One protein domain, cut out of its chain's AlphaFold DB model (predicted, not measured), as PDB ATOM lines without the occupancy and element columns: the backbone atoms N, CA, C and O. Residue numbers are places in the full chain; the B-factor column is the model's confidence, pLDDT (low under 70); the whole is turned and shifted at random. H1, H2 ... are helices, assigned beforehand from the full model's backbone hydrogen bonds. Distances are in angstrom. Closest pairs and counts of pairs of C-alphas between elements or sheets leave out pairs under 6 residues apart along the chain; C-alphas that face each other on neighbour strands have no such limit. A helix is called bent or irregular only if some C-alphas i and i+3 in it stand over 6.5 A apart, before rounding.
ATOM      1  N   PHE A   2      49.498  40.517  61.376       68.44
ATOM      2  CA  PHE A   2      50.102  40.918  62.662       68.44
ATOM      3  C   PHE A   2      50.373  39.734  63.617       68.44
ATOM      4  O   PHE A   2      51.462  39.627  64.167       68.44
ATOM      5  N   LYS A   3      49.440  38.773  63.707       73.62
ATOM      6  CA  LYS A   3      49.573  37.542  64.515       73.62
ATOM      7  C   LYS A   3      50.826  36.719  64.208       73.62
ATOM      8  O   LYS A   3      51.560  36.373  65.124       73.62
ATOM      9  N   ASN A   4      51.110  36.486  62.927       77.56
ATOM     10  CA  ASN A   4      52.278  35.701  62.517       77.56
ATOM     11  C   ASN A   4      53.596  36.387  62.915       77.56
ATOM     12  O   ASN A   4      54.551  35.706  63.271       77.56
ATOM     13  N   LYS A   5      53.648  37.730  62.906       79.38
ATOM     14  CA  LYS A   5      54.821  38.482  63.390       79.38
ATOM     15  C   LYS A   5      54.989  38.401  64.910       79.38
ATOM     16  O   LYS A   5      56.116  38.407  65.385       79.38
ATOM     17  N   LEU A   6      53.889  38.272  65.651       77.12
ATOM     18  CA  LEU A   6      53.882  38.023  67.097       77.12
ATOM     19  C   LEU A   6      54.074  36.540  67.461       77.12
ATOM     20  O   LEU A   6      53.946  36.179  68.625       77.12
ATOM     21  N   LYS A   7      54.381  35.679  66.477       84.12
ATOM     22  CA  LYS A   7      54.512  34.220  66.632       84.12
ATOM     23  C   LYS A   7      53.241  33.521  67.144       84.12
ATOM     24  O   LYS A   7      53.316  32.406  67.651       84.12
ATOM     25  N   PHE A   8      52.070  34.135  66.975       82.38
ATOM     26  CA  PHE A   8      50.798  33.461  67.225       82.38
ATOM     27  C   PHE A   8      50.452  32.498  66.088       82.38
ATOM     28  O   PHE A   8      50.729  32.768  64.917       82.38
ATOM     29  N   ALA A   9      49.784  31.396  66.439       83.62
ATOM     30  CA  ALA A   9      49.190  30.491  65.465       83.62
ATOM     31  C   ALA A   9      48.154  31.229  64.600       83.62
ATOM     32  O   ALA A   9      47.446  32.120  65.078       83.62
ATOM     33  N   CYS A  10      48.019  30.827  63.333       79.56
ATOM     34  CA  CYS A  10      47.033  31.412  62.416       79.56
ATOM     35  C   CYS A  10      45.592  31.290  62.959       79.56
ATOM     36  O   CYS A  10      44.769  32.179  62.756       79.56
ATOM     37  N   THR A  11      45.322  30.218  63.712       84.69
ATOM     38  CA  THR A  11      44.034  29.893  64.340       84.69
ATOM     39  C   THR A  11      43.765  30.627  65.652       84.69
ATOM     40  O   THR A  11      42.655  30.533  66.172       84.69
ATOM     41  N   ALA A  12      44.736  31.363  66.206       80.88
ATOM     42  CA  ALA A  12      44.510  32.127  67.429       80.88
ATOM     43  C   ALA A  12      43.361  33.133  67.205       80.88
ATOM     44  O   ALA A  12      43.348  33.786  66.159       80.88
ATOM     45  N   PRO A  13      42.403  33.307  68.131       81.62
ATOM     46  CA  PRO A  13      41.316  34.275  67.972       81.62
ATOM     47  C   PRO A  13      41.824  35.729  67.971       81.62
ATOM     48  O   PRO A  13      42.813  36.057  68.620       81.62
ATOM     49  N   ASN A  14      41.189  36.627  67.195       78.12
ATOM     50  CA  ASN A  14      41.565  38.061  67.159       78.12
ATOM     51  C   ASN A  14      41.337  38.746  68.515       78.12
ATOM     52  O   ASN A  14      42.139  39.591  68.887       78.12
ATOM     53  N   ALA A  15      40.336  38.289  69.275       79.62
ATOM     54  CA  ALA A  15      39.987  38.816  70.593       79.62
ATOM     55  C   ALA A  15      41.155  38.817  71.597       79.62
ATOM     56  O   ALA A  15      41.158  39.611  72.529       79.62
ATOM     57  N   ILE A  16      42.174  37.971  71.392       77.25
ATOM     58  CA  ILE A  16      43.398  37.969  72.204       77.25
ATOM     59  C   ILE A  16      44.174  39.293  72.087       77.25
ATOM     60  O   ILE A  16      44.843  39.695  73.033       77.25
ATOM     61  N   LEU A  17      44.096  39.963  70.933       75.31
ATOM     62  CA  LEU A  17      44.770  41.239  70.673       75.31
ATOM     63  C   LEU A  17      43.930  42.455  71.081       75.31
ATOM     64  O   LEU A  17      44.489  43.529  71.281       75.31
ATOM     65  N   ASP A  18      42.613  42.283  71.182       72.12
ATOM     66  CA  ASP A  18      41.681  43.354  71.548       72.12
ATOM     67  C   ASP A  18      41.445  43.414  73.066       72.12
ATOM     68  O   ASP A  18      41.044  44.447  73.598       72.12
ATOM     69  N   ASN A  19      41.707  42.316  73.783       75.25
ATOM     70  CA  ASN A  19      41.495  42.224  75.221       75.25
ATOM     71  C   ASN A  19      42.742  42.659  76.010       75.25
ATOM     72  O   ASN A  19      43.737  41.932  76.102       75.25
ATOM     73  N   SER A  20      42.643  43.826  76.649       71.38
ATOM     74  CA  SER A  20      43.686  44.405  77.502       71.38
ATOM     75  C   SER A  20      44.052  43.532  78.711       71.38
ATOM     76  O   SER A  20      45.181  43.610  79.189       71.38
ATOM     77  N   TYR A  21      43.161  42.649  79.172       73.69
ATOM     78  CA  TYR A  21      43.378  41.810  80.355       73.69
ATOM     79  C   TYR A  21      44.243  40.569  80.109       73.69
ATOM     80  O   TYR A  21      44.742  39.990  81.069       73.69
ATOM     81  N   ILE A  22      44.430  40.134  78.857       72.94
ATOM     82  CA  ILE A  22      45.169  38.889  78.575       72.94
ATOM     83  C   ILE A  22      46.677  39.143  78.562       72.94
ATOM     84  O   ILE A  22      47.441  38.407  79.177       72.94
ATOM     85  N   TYR A  23      47.108  40.189  77.858       70.75
ATOM     86  CA  TYR A  23      48.529  40.486  77.666       70.75
ATOM     87  C   TYR A  23      48.917  41.924  78.033       70.75
ATOM     88  O   TYR A  23      50.049  42.330  77.782       70.75
ATOM     89  N   GLY A  24      47.999  42.726  78.585       70.88
ATOM     90  CA  GLY A  24      48.272  44.130  78.913       70.88
ATOM     91  C   GLY A  24      48.497  45.028  77.691       70.88
ATOM     92  O   GLY A  24      48.915  46.176  77.843       70.88
ATOM     93  N   TYR A  25      48.257  44.533  76.471       71.19
ATOM     94  CA  TYR A  25      48.458  45.315  75.255       71.19
ATOM     95  C   TYR A  25      47.298  46.283  75.026       71.19
ATOM     96  O   TYR A  25      46.128  45.927  75.150       71.19
ATOM     97  N   ARG A  26      47.638  47.512  74.628       71.50
ATOM     98  CA  ARG A  26      46.678  48.424  73.999       71.50
ATOM     99  C   ARG A  26      46.345  47.922  72.601       71.50
ATOM    100  O   ARG A  26      47.242  47.440  71.902       71.50
ATOM    101  N   ASN A  27      45.091  48.092  72.192       80.81
ATOM    102  CA  ASN A  27      44.634  47.667  70.879       80.81
ATOM    103  C   ASN A  27      45.547  48.277  69.788       80.81
ATOM    104  O   ASN A  27      45.707  49.502  69.726       80.81
ATOM    105  N   PRO A  28      46.181  47.457  68.927       81.06
ATOM    106  CA  PRO A  28      47.096  47.957  67.904       81.06
ATOM    107  C   PRO A  28      46.413  48.909  66.915       81.06
ATOM    108  O   PRO A  28      47.069  49.813  66.394       81.06
ATOM    109  N   TYR A  29      45.112  48.733  66.670       84.75
ATOM    110  CA  TYR A  29      44.323  49.632  65.836       84.75
ATOM    111  C   TYR A  29      44.218  51.025  66.465       84.75
ATOM    112  O   TYR A  29      44.562  52.015  65.819       84.75
ATOM    113  N   GLU A  30      43.825  51.098  67.736       85.19
ATOM    114  CA  GLU A  30      43.700  52.358  68.480       85.19
ATOM    115  C   GLU A  30      45.048  53.068  68.605       85.19
ATOM    116  O   GLU A  30      45.144  54.268  68.351       85.19
ATOM    117  N   ASN A  31      46.123  52.322  68.885       88.38
ATOM    118  CA  ASN A  31      47.478  52.873  68.919       88.38
ATOM    119  C   ASN A  31      47.881  53.482  67.569       88.38
ATOM    120  O   ASN A  31      48.463  54.567  67.520       88.38
ATOM    121  N   GLN A  32      47.582  52.801  66.456       89.94
ATOM    122  CA  GLN A  32      47.899  53.316  65.127       89.94
ATOM    123  C   GLN A  32      47.058  54.550  64.783       89.94
ATOM    124  O   GLN A  32      47.575  55.490  64.172       89.94
ATOM    125  N   LEU A  33      45.777  54.551  65.155       91.88
ATOM    126  CA  LEU A  33      44.881  55.688  64.988       91.88
ATOM    127  C   LEU A  33      45.405  56.902  65.764       91.88
ATOM    128  O   LEU A  33      45.620  57.958  65.168       91.88
ATOM    129  N   GLN A  34      45.706  56.723  67.053       90.69
ATOM    130  CA  GLN A  34      46.255  57.762  67.918       90.69
ATOM    131  C   GLN A  34      47.572  58.309  67.362       90.69
ATOM    132  O   GLN A  34      47.729  59.524  67.257       90.69
ATOM    133  N   ALA A  35      48.502  57.440  66.954       93.19
ATOM    134  CA  ALA A  35      49.779  57.865  66.386       93.19
ATOM    135  C   ALA A  35      49.593  58.687  65.101       93.19
ATOM    136  O   ALA A  35      50.224  59.730  64.937       93.19
ATOM    137  N   LYS A  36      48.701  58.260  64.196       93.88
ATOM    138  CA  LYS A  36      48.414  58.989  62.950       93.88
ATOM    139  C   LYS A  36      47.816  60.367  63.212       93.88
ATOM    140  O   LYS A  36      48.303  61.339  62.640       93.88
ATOM    141  N   ILE A  37      46.797  60.446  64.066       91.88
ATOM    142  CA  ILE A  37      46.119  61.708  64.390       91.88
ATOM    143  C   ILE A  37      47.081  62.650  65.114       91.88
ATOM    144  O   ILE A  37      47.208  63.804  64.722       91.88
ATOM    145  N   THR A  38      47.833  62.148  66.096       93.00
ATOM    146  CA  THR A  38      48.811  62.954  66.846       93.00
ATOM    147  C   THR A  38      49.881  63.528  65.922       93.00
ATOM    148  O   THR A  38      50.139  64.729  65.956       93.00
ATOM    149  N   ASN A  39      50.459  62.706  65.041       94.00
ATOM    150  CA  ASN A  39      51.457  63.166  64.074       94.00
ATOM    151  C   ASN A  39      50.891  64.222  63.120       94.00
ATOM    152  O   ASN A  39      51.576  65.190  62.799       94.00
ATOM    153  N   PHE A  40      49.641  64.057  62.685       92.75
ATOM    154  CA  PHE A  40      48.975  65.037  61.836       92.75
ATOM    155  C   PHE A  40      48.729  66.362  62.575       92.75
ATOM    156  O   PHE A  40      49.010  67.424  62.026       92.75
ATOM    157  N   CYS A  41      48.306  66.325  63.840       90.44
ATOM    158  CA  CYS A  41      48.163  67.523  64.669       90.44
ATOM    159  C   CYS A  41      49.503  68.239  64.889       90.44
ATOM    160  O   CYS A  41      49.567  69.461  64.779       90.44
ATOM    161  N   ILE A  42      50.582  67.495  65.150       92.12
ATOM    162  CA  ILE A  42      51.938  68.060  65.252       92.12
ATOM    163  C   ILE A  42      52.320  68.739  63.933       92.12
ATOM    164  O   ILE A  42      52.801  69.866  63.941       92.12
ATOM    165  N   GLN A  43      52.053  68.086  62.801       92.00
ATOM    166  CA  GLN A  43      52.333  68.624  61.473       92.00
ATOM    167  C   GLN A  43      51.558  69.921  61.180       92.00
ATOM    168  O   GLN A  43      52.127  70.843  60.604       92.00
ATOM    169  N   LEU A  44      50.286  70.012  61.585       88.50
ATOM    170  CA  LEU A  44      49.472  71.225  61.435       88.50
ATOM    171  C   LEU A  44      49.955  72.372  62.332       88.50
ATOM    172  O   LEU A  44      49.921  73.534  61.925       88.50
ATOM    173  N   ASN A  45      50.409  72.048  63.542       88.50
ATOM    174  CA  ASN A  45      50.876  73.028  64.521       88.50
ATOM    175  C   ASN A  45      52.344  73.426  64.337       88.50
ATOM    176  O   ASN A  45      52.794  74.383  64.964       88.50
ATOM    177  N   ASP A  46      53.083  72.737  63.471       91.31
ATOM    178  CA  ASP A  46      54.475  73.061  63.197       91.31
ATOM    179  C   ASP A  46      54.611  74.485  62.625       91.31
ATOM    180  O   ASP A  46      53.832  74.921  61.771       91.31
ATOM    181  N   THR A  47      55.609  75.219  63.115       89.81
ATOM    182  CA  THR A  47      55.965  76.576  62.666       89.81
ATOM    183  C   THR A  47      57.120  76.573  61.662       89.81
ATOM    184  O   THR A  47      57.376  77.586  61.003       89.81
ATOM    185  N   GLY A  48      57.803  75.435  61.512       93.00
ATOM    186  CA  GLY A  48      58.907  75.245  60.588       93.00
ATOM    187  C   GLY A  48      58.485  75.048  59.129       93.00
ATOM    188  O   GLY A  48      57.371  75.352  58.692       93.00
ATOM    189  N   ILE A  49      59.424  74.521  58.339       93.56
ATOM    190  CA  ILE A  49      59.250  74.283  56.897       93.56
ATOM    191  C   ILE A  49      58.124  73.278  56.635       93.56
ATOM    192  O   ILE A  49      57.335  73.467  55.709       93.56
ATOM    193  N   LEU A  50      58.025  72.222  57.448       92.25
ATOM    194  CA  LEU A  50      56.997  71.198  57.293       92.25
ATOM    195  C   LEU A  50      55.601  71.803  57.504       92.25
ATOM    196  O   LEU A  50      54.734  71.623  56.643       92.25
ATOM    197  N   GLY A  51      55.422  72.601  58.557       91.00
ATOM    198  CA  GLY A  51      54.220  73.404  58.783       91.00
ATOM    199  C   GLY A  51      53.848  74.279  57.583       91.00
ATOM    200  O   GLY A  51      52.734  74.184  57.066       91.00
ATOM    201  N   ARG A  52      54.792  75.061  57.045       90.12
ATOM    202  CA  ARG A  52      54.544  75.914  55.862       90.12
ATOM    203  C   ARG A  52      54.152  75.118  54.615       90.12
ATOM    204  O   ARG A  52      53.221  75.495  53.905       90.12
ATOM    205  N   ILE A  53      54.825  73.998  54.346       92.38
ATOM    206  CA  ILE A  53      54.497  73.124  53.208       92.38
ATOM    207  C   ILE A  53      53.085  72.557  53.361       92.38
ATOM    208  O   ILE A  53      52.351  72.457  52.376       92.38
ATOM    209  N   THR A  54      52.691  72.178  54.576       91.69
ATOM    210  CA  THR A  54      51.349  71.634  54.814       91.69
ATOM    211  C   THR A  54      50.265  72.670  54.608       91.69
ATOM    212  O   THR A  54      49.279  72.372  53.940       91.69
ATOM    213  N   GLU A  55      50.488  73.896  55.070       90.25
ATOM    214  CA  GLU A  55      49.585  75.017  54.839       90.25
ATOM    215  C   GLU A  55      49.386  75.283  53.340       90.25
ATOM    216  O   GLU A  55      48.252  75.327  52.863       90.25
ATOM    217  N   ILE A  56      50.477  75.369  52.570       90.50
ATOM    218  CA  ILE A  56      50.415  75.563  51.113       90.50
ATOM    219  C   ILE A  56      49.660  74.409  50.444       90.50
ATOM    220  O   ILE A  56      48.787  74.637  49.609       90.50
ATOM    221  N   ARG A  57      49.955  73.158  50.815       91.88
ATOM    222  CA  ARG A  57      49.271  71.985  50.250       91.88
ATOM    223  C   ARG A  57      47.783  71.972  50.579       91.88
ATOM    224  O   ARG A  57      46.995  71.588  49.722       91.88
ATOM    225  N   LEU A  58      47.386  72.399  51.775       89.69
ATOM    226  CA  LEU A  58      45.976  72.515  52.150       89.69
ATOM    227  C   LEU A  58      45.263  73.614  51.356       89.69
ATOM    228  O   LEU A  58      44.165  73.366  50.864       89.69
ATOM    229  N   LYS A  59      45.903  74.769  51.146       88.81
ATOM    230  CA  LYS A  59      45.383  75.846  50.283       88.81
ATOM    231  C   LYS A  59      45.204  75.376  48.837       88.81
ATOM    232  O   LYS A  59      44.152  75.583  48.238       88.81
ATOM    233  N   LEU A  60      46.188  74.659  48.292       89.56
ATOM    234  CA  LEU A  60      46.082  74.050  46.963       89.56
ATOM    235  C   LEU A  60      44.941  73.027  46.896       89.56
ATOM    236  O   LEU A  60      44.206  72.987  45.915       89.56
ATOM    237  N   LEU A  61      44.758  72.214  47.939       88.56
ATOM    238  CA  LEU A  61      43.649  71.262  48.003       88.56
ATOM    239  C   LEU A  61      42.287  71.955  48.064       88.56
ATOM    240  O   LEU A  61      41.371  71.518  47.372       88.56
ATOM    241  N   GLN A  62      42.156  73.034  48.836       86.56
ATOM    242  CA  GLN A  62      40.943  73.853  48.899       86.56
ATOM    243  C   GLN A  62      40.578  74.404  47.512       86.56
ATOM    244  O   GLN A  62      39.432  74.286  47.083       86.56
ATOM    245  N   GLN A  63      41.565  74.899  46.757       85.38
ATOM    246  CA  GLN A  63      41.372  75.351  45.374       85.38
ATOM    247  C   GLN A  63      41.017  74.199  44.419       85.38
ATOM    248  O   GLN A  63      40.116  74.325  43.589       85.38
ATOM    249  N   LEU A  64      41.685  73.049  44.537       85.12
ATOM    250  CA  LEU A  64      41.427  71.877  43.693       85.12
ATOM    251  C   LEU A  64      40.056  71.243  43.940       85.12
ATOM    252  O   LEU A  64      39.470  70.703  43.003       85.12
ATOM    253  N   LEU A  65      39.554  71.297  45.170       81.12
ATOM    254  CA  LEU A  65      38.210  70.848  45.533       81.12
ATOM    255  C   LEU A  65      37.146  71.930  45.325       81.12
ATOM    256  O   LEU A  65      35.960  71.610  45.330       81.12
ATOM    257  N   TRP A  66      37.573  73.170  45.071       83.19
ATOM    258  CA  TRP A  66      36.709  74.320  44.824       83.19
ATOM    259  C   TRP A  66      35.755  74.609  45.999       83.19
ATOM    260  O   TRP A  66      34.543  74.723  45.830       83.19
ATOM    261  N   CYS A  67      36.318  74.683  47.211       81.25
ATOM    262  CA  CYS A  67      35.592  74.952  48.460       81.25
ATOM    263  C   CYS A  67      35.928  76.348  49.006       81.25
ATOM    264  O   CYS A  67      37.088  76.758  48.925       81.25
ATOM    265  N   SER A  68      34.969  77.059  49.619       82.56
ATOM    266  CA  SER A  68      35.276  78.350  50.256       82.56
ATOM    267  C   SER A  68      35.936  78.176  51.616       82.56
ATOM    268  O   SER A  68      36.869  78.910  51.939       82.56
ATOM    269  N   ARG A  69      35.494  77.180  52.391       81.12
ATOM    270  CA  ARG A  69      35.981  76.916  53.749       81.12
ATOM    271  C   ARG A  69      37.271  76.098  53.751       81.12
ATOM    272  O   ARG A  69      37.464  75.249  52.871       81.12
ATOM    273  N   PRO A  70      38.150  76.311  54.742       81.38
ATOM    274  CA  PRO A  70      39.337  75.493  54.895       81.38
ATOM    275  C   PRO A  70      38.952  74.044  55.211       81.38
ATOM    276  O   PRO A  70      38.076  73.768  56.027       81.38
ATOM    277  N   LEU A  71      39.656  73.093  54.594       82.38
ATOM    278  CA  LEU A  71      39.336  71.662  54.707       82.38
ATOM    279  C   LEU A  71      39.457  71.112  56.139       82.38
ATOM    280  O   LEU A  71      38.898  70.060  56.436       82.38
ATOM    281  N   ILE A  72      40.185  71.816  57.008       79.25
ATOM    282  CA  ILE A  72      40.370  71.480  58.424       79.25
ATOM    283  C   ILE A  72      39.064  71.615  59.216       79.25
ATOM    284  O   ILE A  72      38.815  70.800  60.100       79.25
ATOM    285  N   GLU A  73      38.223  72.602  58.893       74.31
ATOM    286  CA  GLU A  73      36.937  72.818  59.577       74.31
ATOM    287  C   GLU A  73      35.901  71.749  59.214       74.31
ATOM    288  O   GLU A  73      34.952  71.509  59.957       74.31
ATOM    289  N   GLY A  74      36.091  71.072  58.081       68.19
ATOM    290  CA  GLY A  74      35.281  69.928  57.707       68.19
ATOM    291  C   GLY A  74      35.292  69.659  56.212       68.19
ATOM    292  O   GLY A  74      35.209  70.559  55.377       68.19
ATOM    293  N   ILE A  75      35.323  68.374  55.861       66.56
ATOM    294  CA  ILE A  75      35.083  67.941  54.485       66.56
ATOM    295  C   ILE A  75      33.580  68.048  54.227       66.56
ATOM    296  O   ILE A  75      32.794  67.307  54.824       66.56
ATOM    297  N   LEU A  76      33.195  68.931  53.304       62.19
ATOM    298  CA  LEU A  76      31.812  69.111  52.834       62.19
ATOM    299  C   LEU A  76      31.273  67.874  52.092       62.19
ATOM    300  O   LEU A  76      30.073  67.695  51.930       62.19
ATOM    301  N   PHE A  77      32.167  66.991  51.658       65.88
ATOM    302  CA  PHE A  77      31.842  65.787  50.909       65.88
ATOM    303  C   PHE A  77      31.683  64.557  51.811       65.88
ATOM    304  O   PHE A  77      32.438  64.337  52.762       65.88
ATOM    305  N   ASN A  78      30.729  63.698  51.452       66.12
ATOM    306  CA  ASN A  78      30.531  62.398  52.103       66.12
ATOM    307  C   ASN A  78      31.541  61.343  51.625       66.12
ATOM    308  O   ASN A  78      31.710  60.310  52.269       66.12
ATOM    309  N   LYS A  79      32.198  61.575  50.480       69.50
ATOM    310  CA  LYS A  79      33.186  60.672  49.881       69.50
ATOM    311  C   LYS A  79      34.325  61.466  49.253       69.50
ATOM    312  O   LYS A  79      34.112  62.532  48.684       69.50
ATOM    313  N   ILE A  80      35.531  60.908  49.326       74.62
ATOM    314  CA  ILE A  80      36.715  61.445  48.652       74.62
ATOM    315  C   ILE A  80      36.610  61.170  47.139       74.62
ATOM    316  O   ILE A  80      36.316  60.029  46.759       74.62
ATOM    317  N   PRO A  81      36.888  62.157  46.262       74.94
ATOM    318  CA  PRO A  81      36.963  61.920  44.825       74.94
ATOM    319  C   PRO A  81      37.956  60.813  44.465       74.94
ATOM    320  O   PRO A  81      39.066  60.766  44.996       74.94
ATOM    321  N   ARG A  82      37.601  59.950  43.501       80.00
ATOM    322  CA  ARG A  82      38.454  58.813  43.088       80.00
ATOM    323  C   ARG A  82      39.870  59.248  42.698       80.00
ATOM    324  O   ARG A  82      40.834  58.600  43.092       80.00
ATOM    325  N   TRP A  83      39.988  60.368  41.988       80.81
ATOM    326  CA  TRP A  83      41.259  60.943  41.544       80.81
ATOM    327  C   TRP A  83      42.114  61.519  42.693       80.81
ATOM    328  O   TRP A  83      43.314  61.702  42.516       80.81
ATOM    329  N   MET A  84      41.541  61.740  43.886       81.88
ATOM    330  CA  MET A  84      42.254  62.177  45.099       81.88
ATOM    331  C   MET A  84      42.422  61.079  46.157       81.88
ATOM    332  O   MET A  84      42.928  61.359  47.241       81.88
ATOM    333  N   LYS A  85      42.051  59.821  45.876       83.25
ATOM    334  CA  LYS A  85      42.079  58.725  46.867       83.25
ATOM    335  C   LYS A  85      43.449  58.518  47.528       83.25
ATOM    336  O   LYS A  85      43.517  58.107  48.681       83.25
ATOM    337  N   ASN A  86      44.537  58.812  46.822       86.12
ATOM    338  CA  ASN A  86      45.898  58.642  47.338       86.12
ATOM    339  C   ASN A  86      46.430  59.880  48.079       86.12
ATOM    340  O   ASN A  86      47.571  59.879  48.536       86.12
ATOM    341  N   ASN A  87      45.637  60.948  48.202       89.75
ATOM    342  CA  ASN A  87      46.089  62.163  48.856       89.75
ATOM    343  C   ASN A  87      46.143  61.978  50.378       89.75
ATOM    344  O   ASN A  87      45.123  61.773  51.032       89.75
ATOM    345  N   TYR A  88      47.349  62.079  50.939       90.81
ATOM    346  CA  TYR A  88      47.585  61.881  52.367       90.81
ATOM    347  C   TYR A  88      46.768  62.836  53.250       90.81
ATOM    348  O   TYR A  88      46.103  62.378  54.174       90.81
ATOM    349  N   LEU A  89      46.789  64.142  52.955       90.31
ATOM    350  CA  LEU A  89      46.137  65.156  53.792       90.31
ATOM    351  C   LEU A  89      44.621  64.959  53.800       90.31
ATOM    352  O   LEU A  89      44.005  64.945  54.857       90.31
ATOM    353  N   LEU A  90      44.030  64.725  52.627       88.25
ATOM    354  CA  LEU A  90      42.594  64.489  52.513       88.25
ATOM    355  C   LEU A  90      42.165  63.206  53.241       88.25
ATOM    356  O   LEU A  90      41.139  63.193  53.919       88.25
ATOM    357  N   ASN A  91      42.970  62.146  53.148       89.06
ATOM    358  CA  ASN A  91      42.729  60.907  53.884       89.06
ATOM    359  C   ASN A  91      42.852  61.098  55.398       89.06
ATOM    360  O   ASN A  91      42.063  60.507  56.128       89.06
ATOM    361  N   MET A  92      43.791  61.924  55.875       90.31
ATOM    362  CA  MET A  92      43.899  62.247  57.302       90.31
ATOM    363  C   MET A  92      42.692  63.035  57.796       90.31
ATOM    364  O   MET A  92      42.120  62.679  58.822       90.31
ATOM    365  N   ILE A  93      42.233  64.032  57.038       88.62
ATOM    366  CA  ILE A  93      41.033  64.787  57.408       88.62
ATOM    367  C   ILE A  93      39.799  63.866  57.428       88.62
ATOM    368  O   ILE A  93      38.990  63.924  58.354       88.62
ATOM    369  N   ASN A  94      39.673  62.957  56.459       87.88
ATOM    370  CA  ASN A  94      38.585  61.980  56.441       87.88
ATOM    371  C   ASN A  94      38.679  60.973  57.599       87.88
ATOM    372  O   ASN A  94      37.655  60.627  58.178       87.88
ATOM    373  N   LEU A  95      39.887  60.533  57.963       88.88
ATOM    374  CA  LEU A  95      40.122  59.667  59.120       88.88
ATOM    375  C   LEU A  95      39.666  60.345  60.417       88.88
ATOM    376  O   LEU A  95      38.982  59.714  61.218       88.88
ATOM    377  N   MET A  96      40.003  61.623  60.613       87.62
ATOM    378  CA  MET A  96      39.544  62.391  61.774       87.62
ATOM    379  C   MET A  96      38.019  62.489  61.808       87.62
ATOM    380  O   MET A  96      37.423  62.183  62.835       87.62
ATOM    381  N   LYS A  97      37.388  62.821  60.673       85.56
ATOM    382  CA  LYS A  97      35.924  62.914  60.556       85.56
ATOM    383  C   LYS A  97      35.227  61.591  60.887       85.56
ATOM    384  O   LYS A  97      34.215  61.595  61.571       85.56
ATOM    385  N   GLN A  98      35.769  60.464  60.420       87.19
ATOM    386  CA  GLN A  98      35.230  59.125  60.696       87.19
ATOM    387  C   GLN A  98      35.315  58.721  62.171       87.19
ATOM    388  O   GLN A  98      34.538  57.878  62.601       87.19
ATOM    389  N   ASN A  99      36.251  59.303  62.920       87.94
ATOM    390  CA  ASN A  99      36.437  59.052  64.347       87.94
ATOM    391  C   ASN A  99      36.004  60.262  65.198       87.94
ATOM    392  O   ASN A  99      36.461  60.402  66.326       87.94
ATOM    393  N   GLU A 100      35.172  61.151  64.639       87.50
ATOM    394  CA  GLU A 100      34.546  62.288  65.338       87.50
ATOM    395  C   GLU A 100      35.528  63.289  65.983       87.50
ATOM    396  O   GLU A 100      35.171  64.057  66.875       87.50
TER     397      GLU A 100
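AT A GLANCE: This is residues 2 to 100 of the 253 residues of an uncharacterized protein of Rhizophagus clarus (UniProt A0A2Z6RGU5). The long helix H4 is a shaft with a small, loose head of three short helices, H1, H2 and H3, at its beginning, and at its other end it meets the beginning of H5 in a corner, like an L. H6 sits in the angle of that L, packing on H4, and the long loop of residues 66 to 87 leads from H5 round to it. The printed part has 99 residues with six named helices, in the order H1, H2, H3, H4, H5, H6, and no named strand; the class is all helix. The whole is loose and elongated, with a radius of gyration of the C-alphas of 17.9 A and spans of 50 by 31 by 22 A.

HOW THE PARTS SIT: H1, residues 2 to 5, touches no helix and is apart from H2, residues 15 to 18. H2 and H3, residues 20 to 23, touch only at the corner by their tight link, and only just, with 3 pairs of C-alphas within 8 A; the closest C-alphas are those of Ile 16 and Ile 22, 6.7 A apart. H3 is apart from H4, residues 28 to 45. H2 is close to H4 but not clearly touching, the closest C-alphas being those of Leu 17 and Pro 28 at 7.6 A. H4, with residues 43 to 45 alone, touches residues 50 to 55 of H5, residues 49 to 65. Their closest C-alphas, those of Gln 43 and Gly 51, are 5.8 A apart, and their lines are about perpendicular at 83 degrees. H6, residues 88 to 98, touches H4 at residues 36 to 40 alone, closest at the C-alphas of Ile 37 and Met 96, 7.1 A apart. These two run opposite ways at a steep tilt of 60 degrees. H6 is close to H5 but not clearly touching, with the C-alphas of Leu 58 and Leu 89 closest at 7.5 A. In H4, H5 and H6 every O i to N i+4 pair is within hydrogen-bond range; H1, H2 and H3 are too short for such a pair, and their single O i to N i+3 pair is within range in H1 and H2 but not in H3.

IN THESE COORDINATES: H1 begins at C-alpha 2, (50.102, 40.918, 62.662). H3 is neither bent nor irregular, but only just: C-alphas 20 and 23 are 6.2 A apart. H4 is 25.6 A long, from C-alpha 28 at (47.096, 47.957, 67.904). H5 is 24.2 A long. H6 is 15.2 A long and ends at C-alpha 98, (35.230, 59.125, 60.696).

THE WHOLE: The two C-alphas farthest apart, those of Ala 9 and Ser 68, are 52.1 A apart. The printed part has no cut. The link from H5 to H6, 22 residues, is long. The mean pLDDT of the printed part is 83.4; residue 2 and residues 74 to 79 are under 70.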